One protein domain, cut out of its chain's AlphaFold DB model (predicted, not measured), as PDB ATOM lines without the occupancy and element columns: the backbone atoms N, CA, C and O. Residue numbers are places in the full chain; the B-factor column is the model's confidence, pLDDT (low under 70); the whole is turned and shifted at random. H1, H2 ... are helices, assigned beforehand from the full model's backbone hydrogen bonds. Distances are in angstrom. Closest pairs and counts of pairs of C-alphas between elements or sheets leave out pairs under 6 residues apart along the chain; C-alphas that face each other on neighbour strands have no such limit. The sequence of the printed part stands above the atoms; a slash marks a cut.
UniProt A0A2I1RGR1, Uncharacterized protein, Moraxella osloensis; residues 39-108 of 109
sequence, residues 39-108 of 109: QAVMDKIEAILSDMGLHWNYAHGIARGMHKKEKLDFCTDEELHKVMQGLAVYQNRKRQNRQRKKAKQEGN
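This is residues 39 to 108 of the 109 residues of an uncharacterized protein of Moraxella osloensis (UniProt A0A2I1RGR1). One long helix, H3, sticks out of a small compact head: two shorter helices, H1 and H2, pack on its earlier part, H1 nearly along it and H2 at a steep angle, while residues 96 to 108 form a free arm. This arm makes much of the length; without it the body spans 29 by 22 by 17 A. The printed part has 70 residues with three named helices, in the order H1, H2, H3 along the chain, and no named strand, and its class is all helix. The whole is loose, with a radius of gyration of the C-alphas of 14.5 A, and spans 50 by 22 by 19 A along its three main axes.

H3, the longest helix, takes residues 77 to 106 and measures 43.7 A from first to last C-alpha, from C-alpha 77 at (103.413, 94.923, 113.917) to C-alpha 106 at (123.851, 99.486, 75.573). H1 takes residues 39 to 52 and is 20.1 A long, beginning with C-alpha 39 at (97.116, 92.937, 106.820). H2 takes residues 56 to 67 and is 16.2 A long.

H3 touches H1 with its residues 80 to 91 alone, and the closest C-alphas are those of Ile 45 and Met 84, 5.9 A apart. H1 and H3 run the same way at a shallow tilt of 24 degrees. H3 touches H2 with its residues 79 to 87 alone, and the closest C-alphas are those of Ala 63 and Val 83, 6.5 A apart. H2 and H3 run opposite ways at a steep tilt of 62 degrees. H1 and H2 are close but not clearly touching, with the C-alphas of Leu 49 and Trp 56 the closest at 7.2 A. They run opposite ways at a steep tilt of 62 degrees. In H1 and H2 every O i to N i+4 pair is within hydrogen-bond range, and in H3 25 of 26 are.

The two C-alphas farthest apart are those of Phe 74 and Asn 108, at 50.0 A. Residues 96 to 108, of which 96 to 106 belong to H3, stand free. The other 57 residues have a radius of gyration of 10.4 A. The printed part has no cut. The link from H1 to H2 is tight, with 3 residues between them, and the link from H2 to H3 is short, with 9. The mean pLDDT of the printed part is 88.1, and residues 107 to 108 are under 70.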
ATOM      1  N   GLN A  39      97.505  93.441 108.136       87.69
ATOM      2  CA  GLN A  39      97.116  92.937 106.820       87.69
ATOM      3  C   GLN A  39      97.763  93.737 105.683       87.69
ATOM      4  O   GLN A  39      98.472  93.154 104.874       87.69
ATOM      5  N   ALA A  40      97.676  95.070 105.702       90.25
ATOM      6  CA  ALA A  40      98.296  95.915 104.681       90.25
ATOM      7  C   ALA A  40      99.825  95.745 104.592       90.25
ATOM      8  O   ALA A  40     100.417  95.954 103.531       90.25
ATOM      9  N   VAL A  41     100.497  95.385 105.693       90.19
ATOM     10  CA  VAL A  41     101.936  95.070 105.668       90.19
ATOM     11  C   VAL A  41     102.188  93.685 105.068       90.19
ATOM     12  O   VAL A  41     103.119  93.540 104.275       90.19
ATOM     13  N   MET A  42     101.362  92.687 105.396       91.50
ATOM     14  CA  MET A  42     101.446  91.353 104.785       91.50
ATOM     15  C   MET A  42     101.207  91.407 103.272       91.50
ATOM     16  O   MET A  42     102.021  90.863 102.529       91.50
ATOM     17  N   ASP A  43     100.195  92.151 102.818       93.00
ATOM     18  CA  ASP A  43      99.878  92.318 101.392       93.00
ATOM     19  C   ASP A  43     101.059  92.935 100.628       93.00
ATOM     20  O   ASP A  43     101.427  92.506  99.533       93.00
ATOM     21  N   LYS A  44     101.731  93.926 101.233       91.75
ATOM     22  CA  LYS A  44     102.948  94.518 100.658       91.75
ATOM     23  C   LYS A  44     104.096  93.517 100.582       91.75
ATOM     24  O   LYS A  44     104.839  93.526  99.602       91.75
ATOM     25  N   ILE A  45     104.275  92.677 101.603       93.75
ATOM     26  CA  ILE A  45     105.304  91.630 101.593       93.75
ATOM     27  C   ILE A  45     105.014  90.628 100.473       93.75
ATOM     28  O   ILE A  45     105.923  90.313  99.706       93.75
ATOM     29  N   GLU A  46     103.766  90.185 100.329       94.19
ATOM     30  CA  GLU A  46     103.344  89.271  99.266       94.19
ATOM     31  C   GLU A  46     103.572  89.865  97.871       94.19
ATOM     32  O   GLU A  46     104.132  89.200  96.994       94.19
ATOM     33  N   ALA A  47     103.237  91.143  97.679       95.31
ATOM     34  CA  ALA A  47     103.486  91.849  96.426       95.31
ATOM     35  C   ALA A  47     104.987  91.912  96.088       95.31
ATOM     36  O   ALA A  47     105.383  91.651  94.950       95.31
ATOM     37  N   ILE A  48     105.845  92.209  97.074       93.62
ATOM     38  CA  ILE A  48     107.305  92.244  96.881       93.62
ATOM     39  C   ILE A  48     107.857  90.846  96.563       93.62
ATOM     40  O   ILE A  48     108.737  90.708  95.710       93.62
ATOM     41  N   LEU A  49     107.364  89.808  97.242       93.56
ATOM     42  CA  LEU A  49     107.762  88.425  96.983       93.56
ATOM     43  C   LEU A  49     107.368  87.994  95.566       93.56
ATOM     44  O   LEU A  49     108.206  87.445  94.849       93.56
ATOM     45  N   SER A  50     106.148  88.324  95.142       95.12
ATOM     46  CA  SER A  50     105.618  88.005  93.812       95.12
ATOM     47  C   SER A  50     106.380  88.719  92.692       95.12
ATOM     48  O   SER A  50     106.774  88.072  91.724       95.12
ATOM     49  N   ASP A  51     106.696  90.012  92.847       92.19
ATOM     50  CA  ASP A  51     107.506  90.779  91.875       92.19
ATOM     51  C   ASP A  51     108.900  90.167  91.654       92.19
ATOM     52  O   ASP A  51     109.482  90.246  90.568       92.19
ATOM     53  N   MET A  52     109.461  89.540  92.690       88.62
ATOM     54  CA  MET A  52     110.782  88.917  92.630       88.62
ATOM     55  C   MET A  52     110.751  87.415  92.327       88.62
ATOM     56  O   MET A  52     111.823  86.836  92.137       88.62
ATOM     57  N   GLY A  53     109.573  86.788  92.290       92.56
ATOM     58  CA  GLY A  53     109.429  85.335  92.172       92.56
ATOM     59  C   GLY A  53     110.015  84.572  93.367       92.56
ATOM     60  O   GLY A  53     110.597  83.502  93.196       92.56
ATOM     61  N   LEU A  54     109.937  85.145  94.571       90.38
ATOM     62  CA  LEU A  54     110.448  84.545  95.805       90.38
ATOM     63  C   LEU A  54     109.324  83.881  96.599       90.38
ATOM     64  O   LEU A  54     108.214  84.392  96.685       90.38
ATOM     65  N   HIS A  55     109.640  82.760  97.246       92.94
ATOM     66  CA  HIS A  55     108.703  82.062  98.122       92.94
ATOM     67  C   HIS A  55     108.669  82.680  99.532       92.94
ATOM     68  O   HIS A  55     109.671  83.228 100.003       92.94
ATOM     69  N   TRP A  56     107.557  82.499 100.252       91.38
ATOM     70  CA  TRP A  56     107.355  82.939 101.644       91.38
ATOM     71  C   TRP A  56     108.461  82.493 102.612       91.38
ATOM     72  O   TRP A  56     108.797  83.212 103.555       91.38
ATOM     73  N   ASN A  57     109.119  81.361 102.333       92.06
ATOM     74  CA  ASN A  57     110.262  80.885 103.116       92.06
ATOM     75  C   ASN A  57     111.417  81.908 103.184       92.06
ATOM     76  O   ASN A  57     112.126  81.984 104.185       92.06
ATOM     77  N   TYR A  58     111.590  82.742 102.153       91.38
ATOM     78  CA  TYR A  58     112.606  83.793 102.168       91.38
ATOM     79  C   TYR A  58     112.304  84.862 103.227       91.38
ATOM     80  O   TYR A  58     113.189  85.252 103.990       91.38
ATOM     81  N   ALA A  59     111.043  85.287 103.327       91.00
ATOM     82  CA  ALA A  59     110.616  86.249 104.336       91.00
ATOM     83  C   ALA A  59     110.704  85.661 105.757       91.00
ATOM     84  O   ALA A  59     111.152  86.348 106.677       91.00
ATOM     85  N   HIS A  60     110.388  84.371 105.934       91.19
ATOM     86  CA  HIS A  60     110.636  83.664 107.197       91.19
ATOM     87  C   HIS A  60     112.128  83.622 107.560       91.19
ATOM     88  O   HIS A  60     112.478  83.827 108.719       91.19
ATOM     89  N   GLY A  61     113.027  83.438 106.587       90.19
ATOM     90  CA  GLY A  61     114.476  83.511 106.807       90.19
ATOM     91  C   GLY A  61     114.943  84.872 107.339       90.19
ATOM     92  O   GLY A  61     115.773  84.929 108.247       90.19
ATOM     93  N   ILE A  62     114.365  85.968 106.837       88.19
ATOM     94  CA  ILE A  62     114.639  87.326 107.339       88.19
ATOM     95  C   ILE A  62     114.132  87.484 108.779       88.19
ATOM     96  O   ILE A  62     114.867  87.977 109.637       88.19
ATOM     97  N   ALA A  63     112.913  87.019 109.067       89.31
ATOM     98  CA  ALA A  63     112.344  87.058 110.416       89.31
ATOM     99  C   ALA A  63     113.192  86.261 111.426       89.31
ATOM    100  O   ALA A  63     113.468  86.745 112.526       89.31
ATOM    101  N   ARG A  64     113.693  85.085 111.025       89.50
ATOM    102  CA  ARG A  64     114.608  84.261 111.831       89.50
ATOM    103  C   ARG A  64     115.932  84.973 112.100       89.50
ATOM    104  O   ARG A  64     116.405  84.959 113.231       89.50
ATOM    105  N   GLY A  65     116.507  85.623 111.088       84.44
ATOM    106  CA  GLY A  65     117.791  86.315 111.209       84.44
ATOM    107  C   GLY A  65     117.744  87.572 112.084       84.44
ATOM    108  O   GLY A  65     118.661  87.800 112.866       84.44
ATOM    109  N   MET A  66     116.684  88.379 111.969       81.50
ATOM    110  CA  MET A  66     116.571  89.658 112.689       81.50
ATOM    111  C   MET A  66     115.902  89.526 114.057       81.50
ATOM    112  O   MET A  66     116.358  90.122 115.029       81.50
ATOM    113  N   HIS A  67     114.811  88.762 114.126       81.69
ATOM    114  CA  HIS A  67     113.912  88.731 115.282       81.69
ATOM    115  C   HIS A  67     113.959  87.405 116.045       81.69
ATOM    116  O   HIS A  67     113.297  87.278 117.069       81.69
ATOM    117  N   LYS A  68     114.731  86.416 115.568       85.44
ATOM    118  CA  LYS A  68     114.784  85.054 116.132       85.44
ATOM    119  C   LYS A  68     113.402  84.381 116.210       85.44
ATOM    120  O   LYS A  68     113.199  83.477 117.014       85.44
ATOM    121  N   LYS A  69     112.454  84.811 115.366       85.94
ATOM    122  CA  LYS A  69     111.100  84.250 115.274       85.94
ATOM    123  C   LYS A  69     111.009  83.271 114.121       85.94
ATOM    124  O   LYS A  69     111.594  83.490 113.064       85.94
ATOM    125  N   GLU A  70     110.262  82.193 114.324       81.00
ATOM    126  CA  GLU A  70     110.206  81.108 113.349       81.00
ATOM    127  C   GLU A  70     109.359  81.451 112.116       81.00
ATOM    128  O   GLU A  70     109.743  81.094 110.997       81.00
ATOM    129  N   LYS A  71     108.235  82.147 112.329       84.19
ATOM    130  CA  LYS A  71     107.251  82.532 111.306       84.19
ATOM    131  C   LYS A  71     106.863  84.003 111.435       84.19
ATOM    132  O   LYS A  71     106.977  84.585 112.512       84.19
ATOM    133  N   LEU A  72     106.361  84.571 110.337       83.31
ATOM    134  CA  LEU A  72     105.880  85.958 110.281       83.31
ATOM    135  C   LEU A  72     104.648  86.181 111.163       83.31
ATOM    136  O   LEU A  72     104.470  87.277 111.687       83.31
ATOM    137  N   ASP A  73     103.845  85.140 111.386       85.94
ATOM    138  CA  ASP A  73     102.660  85.214 112.241       85.94
ATOM    139  C   ASP A  73     102.994  85.571 113.692       85.94
ATOM    140  O   ASP A  73     102.217  86.248 114.363       85.94
ATOM    141  N   PHE A  74     104.182  85.196 114.162       87.19
ATOM    142  CA  PHE A  74     104.626  85.507 115.518       87.19
ATOM    143  C   PHE A  74     105.221  86.913 115.654       87.19
ATOM    144  O   PHE A  74     105.500  87.346 116.775       87.19
ATOM    145  N   CYS A  75     105.463  87.629 114.551       84.94
ATOM    146  CA  CYS A  75     106.010  88.985 114.593       84.94
ATOM    147  C   CYS A  75     104.977  89.982 115.130       84.94
ATOM    148  O   CYS A  75     103.787  89.886 114.818       84.94
ATOM    149  N   THR A  76     105.439  90.954 115.919       88.38
ATOM    150  CA  THR A  76     104.633  92.134 116.262       88.38
ATOM    151  C   THR A  76     104.560  93.073 115.056       88.38
ATOM    152  O   THR A  76     105.349  92.950 114.115       88.38
ATOM    153  N   ASP A  77     103.628  94.026 115.063       87.25
ATOM    154  CA  ASP A  77     103.413  94.923 113.917       87.25
ATOM    155  C   ASP A  77     104.672  95.740 113.573       87.25
ATOM    156  O   ASP A  77     105.009  95.939 112.405       87.25
ATOM    157  N   GLU A  78     105.430  96.144 114.596       86.25
ATOM    158  CA  GLU A  78     106.689  96.877 114.435       86.25
ATOM    159  C   GLU A  78     107.790  96.024 113.793       86.25
ATOM    160  O   GLU A  78     108.546  96.495 112.941       86.25
ATOM    161  N   GLU A  79     107.899  94.759 114.195       87.38
ATOM    162  CA  GLU A  79     108.879  93.820 113.644       87.38
ATOM    163  C   GLU A  79     108.532  93.444 112.207       87.38
ATOM    164  O   GLU A  79     109.407  93.399 111.343       87.38
ATOM    165  N   LEU A  80     107.246  93.239 111.925       90.00
ATOM    166  CA  LEU A  80     106.771  92.953 110.580       90.00
ATOM    167  C   LEU A  80     107.099  94.104 109.623       90.00
ATOM    168  O   LEU A  80     107.584  93.879 108.512       90.00
ATOM    169  N   HIS A  81     106.926  95.344 110.081       89.38
ATOM    170  CA  HIS A  81     107.304  96.522 109.312       89.38
ATOM    171  C   HIS A  81     108.819  96.588 109.041       89.38
ATOM    172  O   HIS A  81     109.235  96.949 107.939       89.38
ATOM    173  N   LYS A  82     109.669  96.174 109.993       87.75
ATOM    174  CA  LYS A  82     111.129  96.069 109.782       87.75
ATOM    175  C   LYS A  82     111.488  94.997 108.751       87.75
ATOM    176  O   LYS A  82     112.360  95.224 107.911       87.75
ATOM    177  N   VAL A  83     110.793  93.859 108.761       90.88
ATOM    178  CA  VAL A  83     110.961  92.814 107.737       90.88
ATOM    179  C   VAL A  83     110.575  93.353 106.355       90.88
ATOM    180  O   VAL A  83     111.357  93.221 105.412       90.88
ATOM    181  N   MET A  84     109.431  94.038 106.243       91.62
ATOM    182  CA  MET A  84     108.995  94.705 105.009       91.62
ATOM    183  C   MET A  84     110.054  95.698 104.494       91.62
ATOM    184  O   MET A  84     110.390  95.680 103.309       91.62
ATOM    185  N   GLN A  85     110.629  96.528 105.371       90.88
ATOM    186  CA  GLN A  85     111.714  97.450 105.010       90.88
ATOM    187  C   GLN A  85     112.942  96.708 104.461       90.88
ATOM    188  O   GLN A  85     113.504  97.117 103.442       90.88
ATOM    189  N   GLY A  86     113.337  95.594 105.086       88.50
ATOM    190  CA  GLY A  86     114.440  94.755 104.608       88.50
ATOM    191  C   GLY A  86     114.207  94.216 103.192       88.50
ATOM    192  O   GLY A  86     115.096  94.295 102.338       88.50
ATOM    193  N   LEU A  87     112.990  93.738 102.917       90.69
ATOM    194  CA  LEU A  87     112.563  93.276 101.593       90.69
ATOM    195  C   LEU A  87     112.566  94.402 100.548       90.69
ATOM    196  O   LEU A  87     113.103  94.218  99.454       90.69
ATOM    197  N   ALA A  88     112.048  95.583 100.890       89.75
ATOM    198  CA  ALA A  88     112.030  96.737  99.990       89.75
ATOM    199  C   ALA A  88     113.450  97.197  99.609       89.75
ATOM    200  O   ALA A  88     113.750  97.446  98.437       89.75
ATOM    201  N   VAL A  89     114.373  97.245 100.577       88.75
ATOM    202  CA  VAL A  89     115.785  97.566 100.310       88.75
ATOM    203  C   VAL A  89     116.413  96.519  99.391       88.75
ATOM    204  O   VAL A  89     117.121  96.870  98.444       88.75
ATOM    205  N   TYR A  90     116.145  95.232  99.626       88.56
ATOM    206  CA  TYR A  90     116.636  94.159  98.764       88.56
ATOM    207  C   TYR A  90     116.128  94.296  97.319       88.56
ATOM    208  O   TYR A  90     116.931  94.243  96.378       88.56
ATOM    209  N   GLN A  91     114.829  94.549  97.139       90.38
ATOM    210  CA  GLN A  91     114.207  94.770  95.831       90.38
ATOM    211  C   GLN A  91     114.852  95.955  95.097       90.38
ATOM    212  O   GLN A  91     115.252  95.830  93.934       90.38
ATOM    213  N   ASN A  92     115.052  97.080  95.790       88.19
ATOM    214  CA  ASN A  92     115.705  98.265  95.235       88.19
ATOM    215  C   ASN A  92     117.143  97.976  94.789       88.19
ATOM    216  O   ASN A  92     117.530  98.323  93.670       88.19
ATOM    217  N   ARG A  93     117.924  97.257  95.604       88.81
ATOM    218  CA  ARG A  93     119.295  96.851  95.247       88.81
ATOM    219  C   ARG A  93     119.318  95.944  94.016       88.81
ATOM    220  O   ARG A  93     120.178  96.097  93.145       88.81
ATOM    221  N   LYS A  94     118.366  95.013  93.900       89.19
ATOM    222  CA  LYS A  94     118.216  94.162  92.709       89.19
ATOM    223  C   LYS A  94     117.848  94.977  91.474       89.19
ATOM    224  O   LYS A  94     118.442  94.763  90.416       89.19
ATOM    225  N   ARG A  95     116.916  95.927  91.595       89.88
ATOM    226  CA  ARG A  95     116.512  96.826  90.504       89.88
ATOM    227  C   ARG A  95     117.691  97.662  89.996       89.88
ATOM    228  O   ARG A  95     117.965  97.626  88.800       89.88
ATOM    229  N   GLN A  96     118.443  98.301  90.891       89.44
ATOM    230  CA  GLN A  96     119.634  99.080  90.529       89.44
ATOM    231  C   GLN A  96     120.693  98.219  89.828       89.44
ATOM    232  O   GLN A  96     121.241  98.608  88.801       89.44
ATOM    233  N   ASN A  97     120.953  97.007  90.323       89.25
ATOM    234  CA  ASN A  97     121.902  96.101  89.673       89.25
ATOM    235  C   ASN A  97     121.449  95.658  88.275       89.25
ATOM    236  O   ASN A  97     122.296  95.501  87.397       89.25
ATOM    237  N   ARG A  98     120.142  95.469  88.048       88.88
ATOM    238  CA  ARG A  98     119.597  95.190  86.710       88.88
ATOM    239  C   ARG A  98     119.820  96.376  85.767       88.88
ATOM    240  O   ARG A  98     120.322  96.170  84.670       88.88
ATOM    241  N   GLN A  99     119.539  97.599  86.215       88.81
ATOM    242  CA  GLN A  99     119.764  98.822  85.429       88.81
ATOM    243  C   GLN A  99     121.243  99.010  85.069       88.81
ATOM    244  O   GLN A  99     121.577  99.208  83.908       88.81
ATOM    245  N   ARG A 100     122.149  98.835  86.039       88.75
ATOM    246  CA  ARG A 100     123.602  98.918  85.808       88.75
ATOM    247  C   ARG A 100     124.114  97.892  84.798       88.75
ATOM    248  O   ARG A 100     125.119  98.147  84.146       88.75
ATOM    249  N   LYS A 101     123.485  96.716  84.706       89.12
ATOM    250  CA  LYS A 101     123.830  95.707  83.694       89.12
ATOM    251  C   LYS A 101     123.323  96.102  82.308       89.12
ATOM    252  O   LYS A 101     124.094  95.977  81.368       89.12
ATOM    253  N   LYS A 102     122.090  96.610  82.204       88.25
ATOM    254  CA  LYS A 102     121.518  97.104  80.940       88.25
ATOM    255  C   LYS A 102     122.347  98.245  80.346       88.25
ATOM    256  O   LYS A 102     122.812  98.126  79.224       88.25
ATOM    257  N   ALA A 103     122.699  99.244  81.158       86.38
ATOM    258  CA  ALA A 103     123.541 100.364  80.722       86.38
ATOM    259  C   ALA A 103     124.933  99.934  80.207       86.38
ATOM    260  O   ALA A 103     125.524 100.603  79.371       86.38
ATOM    261  N   LYS A 104     125.480  98.812  80.699       80.62
ATOM    262  CA  LYS A 104     126.739  98.250  80.178       80.62
ATOM    263  C   LYS A 104     126.567  97.512  78.853       80.62
ATOM    264  O   LYS A 104     127.542  97.383  78.128       80.62
ATOM    265  N   GLN A 105     125.381  96.968  78.600       79.00
ATOM    266  CA  GLN A 105     125.064  96.286  77.347       79.00
ATOM    267  C   GLN A 105     124.856  97.312  76.231       79.00
ATOM    268  O   GLN A 105     125.401  97.135  75.155       79.00
ATOM    269  N   GLU A 106     124.162  98.411  76.528       75.31
ATOM    270  CA  GLU A 106     123.851  99.486  75.573       75.31
ATOM    271  C   GLU A 106     125.078 100.320  75.150       75.31
ATOM    272  O   GLU A 106     125.070 100.912  74.083       75.31
ATOM    273  N   GLY A 107     126.143 100.374  75.960       65.31
ATOM    274  CA  GLY A 107     127.378 101.108  75.632       65.31
ATOM    275  C   GLY A 107     128.462 100.289  74.920       65.31
ATOM    276  O   GLY A 107     129.596 100.753  74.836       65.31
ATOM    277  N   ASN A 108     128.158  99.057  74.506       66.31
ATOM    278  CA  ASN A 108     129.086  98.163  73.801       66.31
ATOM    279  C   ASN A 108     128.626  97.864  72.361       66.31
ATOM    280  O   ASN A 108     129.045  96.860  71.786       66.31
TER     281      ASN A 108